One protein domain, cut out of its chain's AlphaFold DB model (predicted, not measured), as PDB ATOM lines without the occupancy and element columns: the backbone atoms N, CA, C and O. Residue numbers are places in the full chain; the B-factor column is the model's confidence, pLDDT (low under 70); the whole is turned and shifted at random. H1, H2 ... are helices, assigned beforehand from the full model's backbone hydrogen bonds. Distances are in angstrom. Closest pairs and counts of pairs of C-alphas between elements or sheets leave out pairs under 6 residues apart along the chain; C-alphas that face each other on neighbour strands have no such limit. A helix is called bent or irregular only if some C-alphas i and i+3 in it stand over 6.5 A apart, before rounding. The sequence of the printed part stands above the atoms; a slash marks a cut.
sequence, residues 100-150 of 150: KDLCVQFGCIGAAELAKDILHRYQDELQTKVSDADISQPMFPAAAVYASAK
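What this domain is: This is residues 100 to 150 of the 150 residues of the protein "origin recognition complex subunit 6-like" of Branchiostoma belcheri (UniProt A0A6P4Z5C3). One long helix, H2, makes the long axis of a rod-shaped model, and two shorter helices, H1 and H3, pack on the first part of H2, crossing it steeply. From the far end of H2, residues 130 to 138 fold back to H3. The printed part has 51 residues with three named helices, in the order H1, H2, H3, and no named strand; the class is all helix. The whole is compact, with a radius of gyration of the C-alphas of 11.3 A, and the C-alphas span 34 by 16 by 14 A.

Where its parts are: Begin at Lys 100, whose C-alpha stands at (41.071, -40.733, -77.576); from there H1 takes residues 100 to 105 and covers 8.7 A from first to last C-alpha. Next find C-alpha 109 at (36.290, -36.444, -81.104), where H2 begins; it takes residues 109 to 129 and is 30.9 A long from first to last C-alpha. H2 is irregular, with C-alphas 110 and 113 standing 7.3 A apart, and its line is a rough one. Further on, H3 takes residues 139 to 148, 14.2 A from first to last C-alpha, and ends with C-alpha 148 at (41.023, -28.651, -75.941).

How they stand to each other: Look first at H1 and H2, which touch; their closest C-alphas are those of Cys 103 and Ile 109, 5.0 A apart. H2 touches H1 with residues 109 to 112 alone. The two run opposite ways at a steep tilt of 48 degrees. H2 also touches H3, with its residues 111 to 119 alone; the closest C-alphas are those of Ala 115 and Ala 144, 4.9 A apart. H2 and H3 run opposite ways at a steep tilt of 54 degrees. H1 and H3 only just touch, with 3 pairs of C-alphas within 8 A, the closest being those of Cys 103 and Val 145 at 6.8 A. Their lines are about perpendicular, but only just, at 72 degrees. The helix packing is mostly crossed: of the 3 touching pairs, 0 are at a shallow tilt. In the backbones of H1 and H3 every O i to N i+4 pair is within hydrogen-bond range; in H2 14 of 17 are.

The domain as a whole: The C-alphas farthest apart are those of Gly 107 and Ser 131, at 34.2 A. The printed part has no cut and ends at Lys 150, the chain's last residue. The link from H1 to H2 is tight, with 3 residues, and the link from H2 to H3 is short, with 9. The mean pLDDT of the printed part is 83.7; look for the low values, under 70, at residues 131 to 133.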
ATOM      1  N   LYS A 100      42.065 -40.272 -76.600       83.88
ATOM      2  CA  LYS A 100      41.071 -40.733 -77.576       83.88
ATOM      3  C   LYS A 100      39.835 -41.356 -76.917       83.88
ATOM      4  O   LYS A 100      38.722 -41.069 -77.349       83.88
ATOM      5  N   ASP A 101      40.022 -42.173 -75.881       84.19
ATOM      6  CA  ASP A 101      38.914 -42.808 -75.157       84.19
ATOM      7  C   ASP A 101      38.065 -41.755 -74.441       84.19
ATOM      8  O   ASP A 101      36.836 -41.806 -74.493       84.19
ATOM      9  N   LEU A 102      38.723 -40.762 -73.835       85.25
ATOM     10  CA  LEU A 102      38.069 -39.629 -73.186       85.25
ATOM     11  C   LEU A 102      37.294 -38.781 -74.202       85.25
ATOM     12  O   LEU A 102      36.121 -38.487 -73.981       85.25
ATOM     13  N   CYS A 103      37.890 -38.452 -75.350       86.69
ATOM     14  CA  CYS A 103      37.209 -37.688 -76.395       86.69
ATOM     15  C   CYS A 103      35.967 -38.400 -76.944       86.69
ATOM     16  O   CYS A 103      34.965 -37.749 -77.233       86.69
ATOM     17  N   VAL A 104      36.001 -39.730 -77.072       88.06
ATOM     18  CA  VAL A 104      34.821 -40.513 -77.466       88.06
ATOM     19  C   VAL A 104      33.753 -40.478 -76.371       88.06
ATOM     20  O   VAL A 104      32.586 -40.255 -76.682       88.06
ATOM     21  N   GLN A 105      34.133 -40.651 -75.101       85.50
ATOM     22  CA  GLN A 105      33.186 -40.631 -73.977       85.50
ATOM     23  C   GLN A 105      32.500 -39.270 -73.795       85.50
ATOM     24  O   GLN A 105      31.316 -39.233 -73.473       85.50
ATOM     25  N   PHE A 106      33.219 -38.168 -74.021       86.56
ATOM     26  CA  PHE A 106      32.682 -36.808 -73.905       86.56
ATOM     27  C   PHE A 106      32.117 -36.244 -75.219       86.56
ATOM     28  O   PHE A 106      31.634 -35.117 -75.239       86.56
ATOM     29  N   GLY A 107      32.167 -36.998 -76.323       85.69
ATOM     30  CA  GLY A 107      31.663 -36.552 -77.628       85.69
ATOM     31  C   GLY A 107      32.515 -35.476 -78.318       85.69
ATOM     32  O   GLY A 107      32.074 -34.889 -79.303       85.69
ATOM     33  N   CYS A 108      33.743 -35.228 -77.857       87.81
ATOM     34  CA  CYS A 108      34.666 -34.222 -78.391       87.81
ATOM     35  C   CYS A 108      35.754 -34.832 -79.294       87.81
ATOM     36  O   CYS A 108      36.931 -34.489 -79.213       87.81
ATOM     37  N   ILE A 109      35.363 -35.738 -80.197       87.25
ATOM     38  CA  ILE A 109      36.290 -36.444 -81.104       87.25
ATOM     39  C   ILE A 109      37.092 -35.461 -81.977       87.25
ATOM     40  O   ILE A 109      38.273 -35.688 -82.224       87.25
ATOM     41  N   GLY A 110      36.481 -34.345 -82.393       86.94
ATOM     42  CA  GLY A 110      37.151 -33.307 -83.188       86.94
ATOM     43  C   GLY A 110      38.286 -32.578 -82.457       86.94
ATOM     44  O   GLY A 110      39.183 -32.056 -83.106       86.94
ATOM     45  N   ALA A 111      38.287 -32.587 -81.121       87.56
ATOM     46  CA  ALA A 111      39.323 -31.961 -80.300       87.56
ATOM     47  C   ALA A 111      40.478 -32.922 -79.950       87.56
ATOM     48  O   ALA A 111      41.444 -32.517 -79.310       87.56
ATOM     49  N   ALA A 112      40.407 -34.192 -80.374       89.25
ATOM     50  CA  ALA A 112      41.356 -35.224 -79.956       89.25
ATOM     51  C   ALA A 112      42.802 -34.946 -80.393       89.25
ATOM     52  O   ALA A 112      43.722 -35.203 -79.621       89.25
ATOM     53  N   GLU A 113      43.016 -34.420 -81.603       89.31
ATOM     54  CA  GLU A 113      44.367 -34.069 -82.067       89.31
ATOM     55  C   GLU A 113      44.925 -32.868 -81.295       89.31
ATOM     56  O   GLU A 113      46.045 -32.923 -80.798       89.31
ATOM     57  N   LEU A 114      44.104 -31.842 -81.050       90.62
ATOM     58  CA  LEU A 114      44.515 -30.681 -80.261       90.62
ATOM     59  C   LEU A 114      44.832 -31.055 -78.802       90.62
ATOM     60  O   LEU A 114      45.803 -30.563 -78.230       90.62
ATOM     61  N   ALA A 115      44.061 -31.971 -78.209       90.50
ATOM     62  CA  ALA A 115      44.336 -32.518 -76.883       90.50
ATOM     63  C   ALA A 115      45.670 -33.285 -76.831       90.50
ATOM     64  O   ALA A 115      46.424 -33.133 -75.868       90.50
ATOM     65  N   LYS A 116      45.993 -34.083 -77.858       90.00
ATOM     66  CA  LYS A 116      47.298 -34.759 -77.948       90.00
ATOM     67  C   LYS A 116      48.440 -33.754 -78.059       90.00
ATOM     68  O   LYS A 116      49.417 -33.899 -77.335       90.00
ATOM     69  N   ASP A 117      48.294 -32.724 -78.889       91.81
ATOM     70  CA  ASP A 117      49.322 -31.695 -79.069       91.81
ATOM     71  C   ASP A 117      49.593 -30.912 -77.781       91.81
ATOM     72  O   ASP A 117      50.740 -30.569 -77.488       91.81
ATOM     73  N   ILE A 118      48.547 -30.607 -77.003       90.25
ATOM     74  CA  ILE A 118      48.687 -29.971 -75.685       90.25
ATOM     75  C   ILE A 118      49.439 -30.897 -74.727       90.25
ATOM     76  O   ILE A 118      50.361 -30.452 -74.047       90.25
ATOM     77  N   LEU A 119      49.063 -32.178 -74.681       88.69
ATOM     78  CA  LEU A 119      49.694 -33.158 -73.801       88.69
ATOM     79  C   LEU A 119      51.174 -33.371 -74.149       88.69
ATOM     80  O   LEU A 119      52.005 -33.428 -73.249       88.69
ATOM     81  N   HIS A 120      51.506 -33.438 -75.441       88.62
ATOM     82  CA  HIS A 120      52.875 -33.642 -75.913       88.62
ATOM     83  C   HIS A 120      53.769 -32.441 -75.588       88.62
ATOM     84  O   HIS A 120      54.837 -32.605 -75.009       88.62
ATOM     85  N   ARG A 121      53.288 -31.217 -75.856       89.50
ATOM     86  CA  ARG A 121      53.997 -29.985 -75.468       89.50
ATOM     87  C   ARG A 121      54.219 -29.907 -73.962       89.50
ATOM     88  O   ARG A 121      55.306 -29.559 -73.514       89.50
ATOM     89  N   TYR A 122      53.200 -30.263 -73.182       88.12
ATOM     90  CA  TYR A 122      53.322 -30.299 -71.731       88.12
ATOM     91  C   TYR A 122      54.362 -31.325 -71.274       88.12
ATOM     92  O   TYR A 122      55.147 -31.019 -70.385       88.12
ATOM     93  N   GLN A 123      54.406 -32.507 -71.892       85.50
ATOM     94  CA  GLN A 123      55.392 -33.543 -71.591       85.50
ATOM     95  C   GLN A 123      56.824 -33.089 -71.889       85.50
ATOM     96  O   GLN A 123      57.690 -33.257 -71.029       85.50
ATOM     97  N   ASP A 124      57.056 -32.469 -73.046       85.62
ATOM     98  CA  ASP A 124      58.371 -31.942 -73.426       85.62
ATOM     99  C   ASP A 124      58.836 -30.860 -72.435       85.62
ATOM    100  O   ASP A 124      59.966 -30.889 -71.945       85.62
ATOM    101  N   GLU A 125      57.949 -29.939 -72.048       85.44
ATOM    102  CA  GLU A 125      58.262 -28.918 -71.044       85.44
ATOM    103  C   GLU A 125      58.488 -29.507 -69.644       85.44
ATOM    104  O   GLU A 125      59.381 -29.055 -68.921       85.44
ATOM    105  N   LEU A 126      57.704 -30.510 -69.237       82.00
ATOM    106  CA  LEU A 126      57.838 -31.132 -67.921       82.00
ATOM    107  C   LEU A 126      59.159 -31.876 -67.781       82.00
ATOM    108  O   LEU A 126      59.810 -31.741 -66.750       82.00
ATOM    109  N   GLN A 127      59.577 -32.604 -68.819       73.88
ATOM    110  CA  GLN A 127      60.843 -33.340 -68.826       73.88
ATOM    111  C   GLN A 127      62.052 -32.419 -68.620       73.88
ATOM    112  O   GLN A 127      63.040 -32.829 -68.018       73.88
ATOM    113  N   THR A 128      61.963 -31.155 -69.050       76.88
ATOM    114  CA  THR A 128      63.024 -30.162 -68.805       76.88
ATOM    115  C   THR A 128      63.043 -29.598 -67.380       76.88
ATOM    116  O   THR A 128      64.064 -29.059 -66.958       76.88
ATOM    117  N   LYS A 129      61.938 -29.705 -66.631       75.94
ATOM    118  CA  LYS A 129      61.766 -29.083 -65.304       75.94
ATOM    119  C   LYS A 129      61.742 -30.093 -64.155       75.94
ATOM    120  O   LYS A 129      62.139 -29.750 -63.045       75.94
ATOM    121  N   VAL A 130      61.252 -31.307 -64.400       74.25
ATOM    122  CA  VAL A 130      61.043 -32.353 -63.394       74.25
ATOM    123  C   VAL A 130      61.389 -33.711 -64.006       74.25
ATOM    124  O   VAL A 130      60.629 -34.261 -64.799       74.25
ATOM    125  N   SER A 131      62.528 -34.272 -63.604       63.88
ATOM    126  CA  SER A 131      63.080 -35.507 -64.181       63.88
ATOM    127  C   SER A 131      62.318 -36.791 -63.822       63.88
ATOM    128  O   SER A 131      62.601 -37.828 -64.411       63.88
ATOM    129  N   ASP A 132      61.381 -36.741 -62.868       66.56
ATOM    130  CA  ASP A 132      60.688 -37.924 -62.320       66.56
ATOM    131  C   ASP A 132      59.158 -37.749 -62.251       66.56
ATOM    132  O   ASP A 132      58.467 -38.299 -61.397       66.56
ATOM    133  N   ALA A 133      58.598 -36.907 -63.124       66.94
ATOM    134  CA  ALA A 133      57.152 -36.734 -63.185       66.94
ATOM    135  C   ALA A 133      56.494 -37.931 -63.892       66.94
ATOM    136  O   ALA A 133      56.717 -38.167 -65.081       66.94
ATOM    137  N   ASP A 134      55.633 -38.663 -63.182       70.75
ATOM    138  CA  ASP A 134      54.824 -39.736 -63.767       70.75
ATOM    139  C   ASP A 134      53.655 -39.157 -64.583       70.75
ATOM    140  O   ASP A 134      52.548 -38.958 -64.083       70.75
ATOM    141  N   ILE A 135      53.894 -38.891 -65.867       70.56
ATOM    142  CA  ILE A 135      52.892 -38.340 -66.800       70.56
ATOM    143  C   ILE A 135      51.866 -39.415 -67.223       70.56
ATOM    144  O   ILE A 135      50.855 -39.110 -67.854       70.56
ATOM    145  N   SER A 136      52.050 -40.679 -66.812       70.44
ATOM    146  CA  SER A 136      51.074 -41.752 -67.056       70.44
ATOM    147  C   SER A 136      49.802 -41.610 -66.213       70.44
ATOM    148  O   SER A 136      48.860 -42.389 -66.367       70.44
ATOM    149  N   GLN A 137      49.757 -40.652 -65.283       76.56
ATOM    150  CA  GLN A 137      48.584 -40.411 -64.454       76.56
ATOM    151  C   GLN A 137      47.394 -39.952 -65.312       76.56
ATOM    152  O   GLN A 137      47.539 -39.066 -66.154       76.56
ATOM    153  N   PRO A 138      46.178 -40.477 -65.067       78.25
ATOM    154  CA  PRO A 138      45.001 -40.185 -65.891       78.25
ATOM    155  C   PRO A 138      44.547 -38.715 -65.808       78.25
ATOM    156  O   PRO A 138      43.736 -38.266 -66.615       78.25
ATOM    157  N   MET A 139      45.090 -37.949 -64.857       85.12
ATOM    158  CA  MET A 139      44.872 -36.511 -64.713       85.12
ATOM    159  C   MET A 139      45.361 -35.712 -65.929       85.12
ATOM    160  O   MET A 139      44.664 -34.799 -66.364       85.12
ATOM    161  N   PHE A 140      46.526 -36.049 -66.490       87.94
ATOM    162  CA  PHE A 140      47.118 -35.308 -67.608       87.94
ATOM    163  C   PHE A 140      46.284 -35.390 -68.895       87.94
ATOM    164  O   PHE A 140      45.918 -34.334 -69.420       87.94
ATOM    165  N   PRO A 141      45.896 -36.585 -69.394       87.50
ATOM    166  CA  PRO A 141      45.028 -36.673 -70.565       87.50
ATOM    167  C   PRO A 141      43.646 -36.062 -70.316       87.50
ATOM    168  O   PRO A 141      43.103 -35.437 -71.222       87.50
ATOM    169  N   ALA A 142      43.096 -36.152 -69.100       88.00
ATOM    170  CA  ALA A 142      41.833 -35.493 -68.766       88.00
ATOM    171  C   ALA A 142      41.931 -33.957 -68.833       88.00
ATOM    172  O   ALA A 142      41.062 -33.312 -69.420       88.00
ATOM    173  N   ALA A 143      43.000 -33.372 -68.287       89.75
ATOM    174  CA  ALA A 143      43.237 -31.931 -68.335       89.75
ATOM    175  C   ALA A 143      43.458 -31.431 -69.770       89.75
ATOM    176  O   ALA A 143      42.919 -30.391 -70.146       89.75
ATOM    177  N   ALA A 144      44.197 -32.187 -70.586       90.38
ATOM    178  CA  ALA A 144      44.423 -31.854 -71.989       90.38
ATOM    179  C   ALA A 144      43.117 -31.867 -72.802       90.38
ATOM    180  O   ALA A 144      42.852 -30.930 -73.554       90.38
ATOM    181  N   VAL A 145      42.261 -32.879 -72.599       89.44
ATOM    182  CA  VAL A 145      40.935 -32.939 -73.235       89.44
ATOM    183  C   VAL A 145      40.064 -31.764 -72.795       89.44
ATOM    184  O   VAL A 145      39.469 -31.103 -73.642       89.44
ATOM    185  N   TYR A 146      40.037 -31.446 -71.499       90.00
ATOM    186  CA  TYR A 146      39.293 -30.291 -70.991       90.00
ATOM    187  C   TYR A 146      39.776 -28.969 -71.604       90.00
ATOM    188  O   TYR A 146      38.960 -28.165 -72.047       90.00
ATOM    189  N   ALA A 147      41.093 -28.758 -71.684       89.69
ATOM    190  CA  ALA A 147      41.672 -27.563 -72.291       89.69
ATOM    191  C   ALA A 147      41.377 -27.462 -73.798       89.69
ATOM    192  O   ALA A 147      41.217 -26.359 -74.306       89.69
ATOM    193  N   SER A 148      41.292 -28.598 -74.498       88.88
ATOM    194  CA  SER A 148      41.023 -28.651 -75.941       88.88
ATOM    195  C   SER A 148      39.559 -28.446 -76.335       88.88
ATOM    196  O   SER A 148      39.278 -28.097 -77.478       88.88
ATOM    197  N   ALA A 149      38.636 -28.721 -75.413       82.56
ATOM    198  CA  ALA A 149      37.193 -28.675 -75.644       82.56
ATOM    199  C   ALA A 149      36.534 -27.399 -75.090       82.56
ATOM    200  O   ALA A 149      35.311 -27.265 -75.165       82.56
ATOM    201  N   LYS A 150      37.335 -26.503 -74.505       73.88
ATOM    202  CA  LYS A 150      36.930 -25.178 -74.037       73.88
ATOM    203  C   LYS A 150      37.031 -24.160 -75.168       73.88
ATOM    204  O   LYS A 150      36.113 -23.316 -75.246       73.88
TER     205      LYS A 150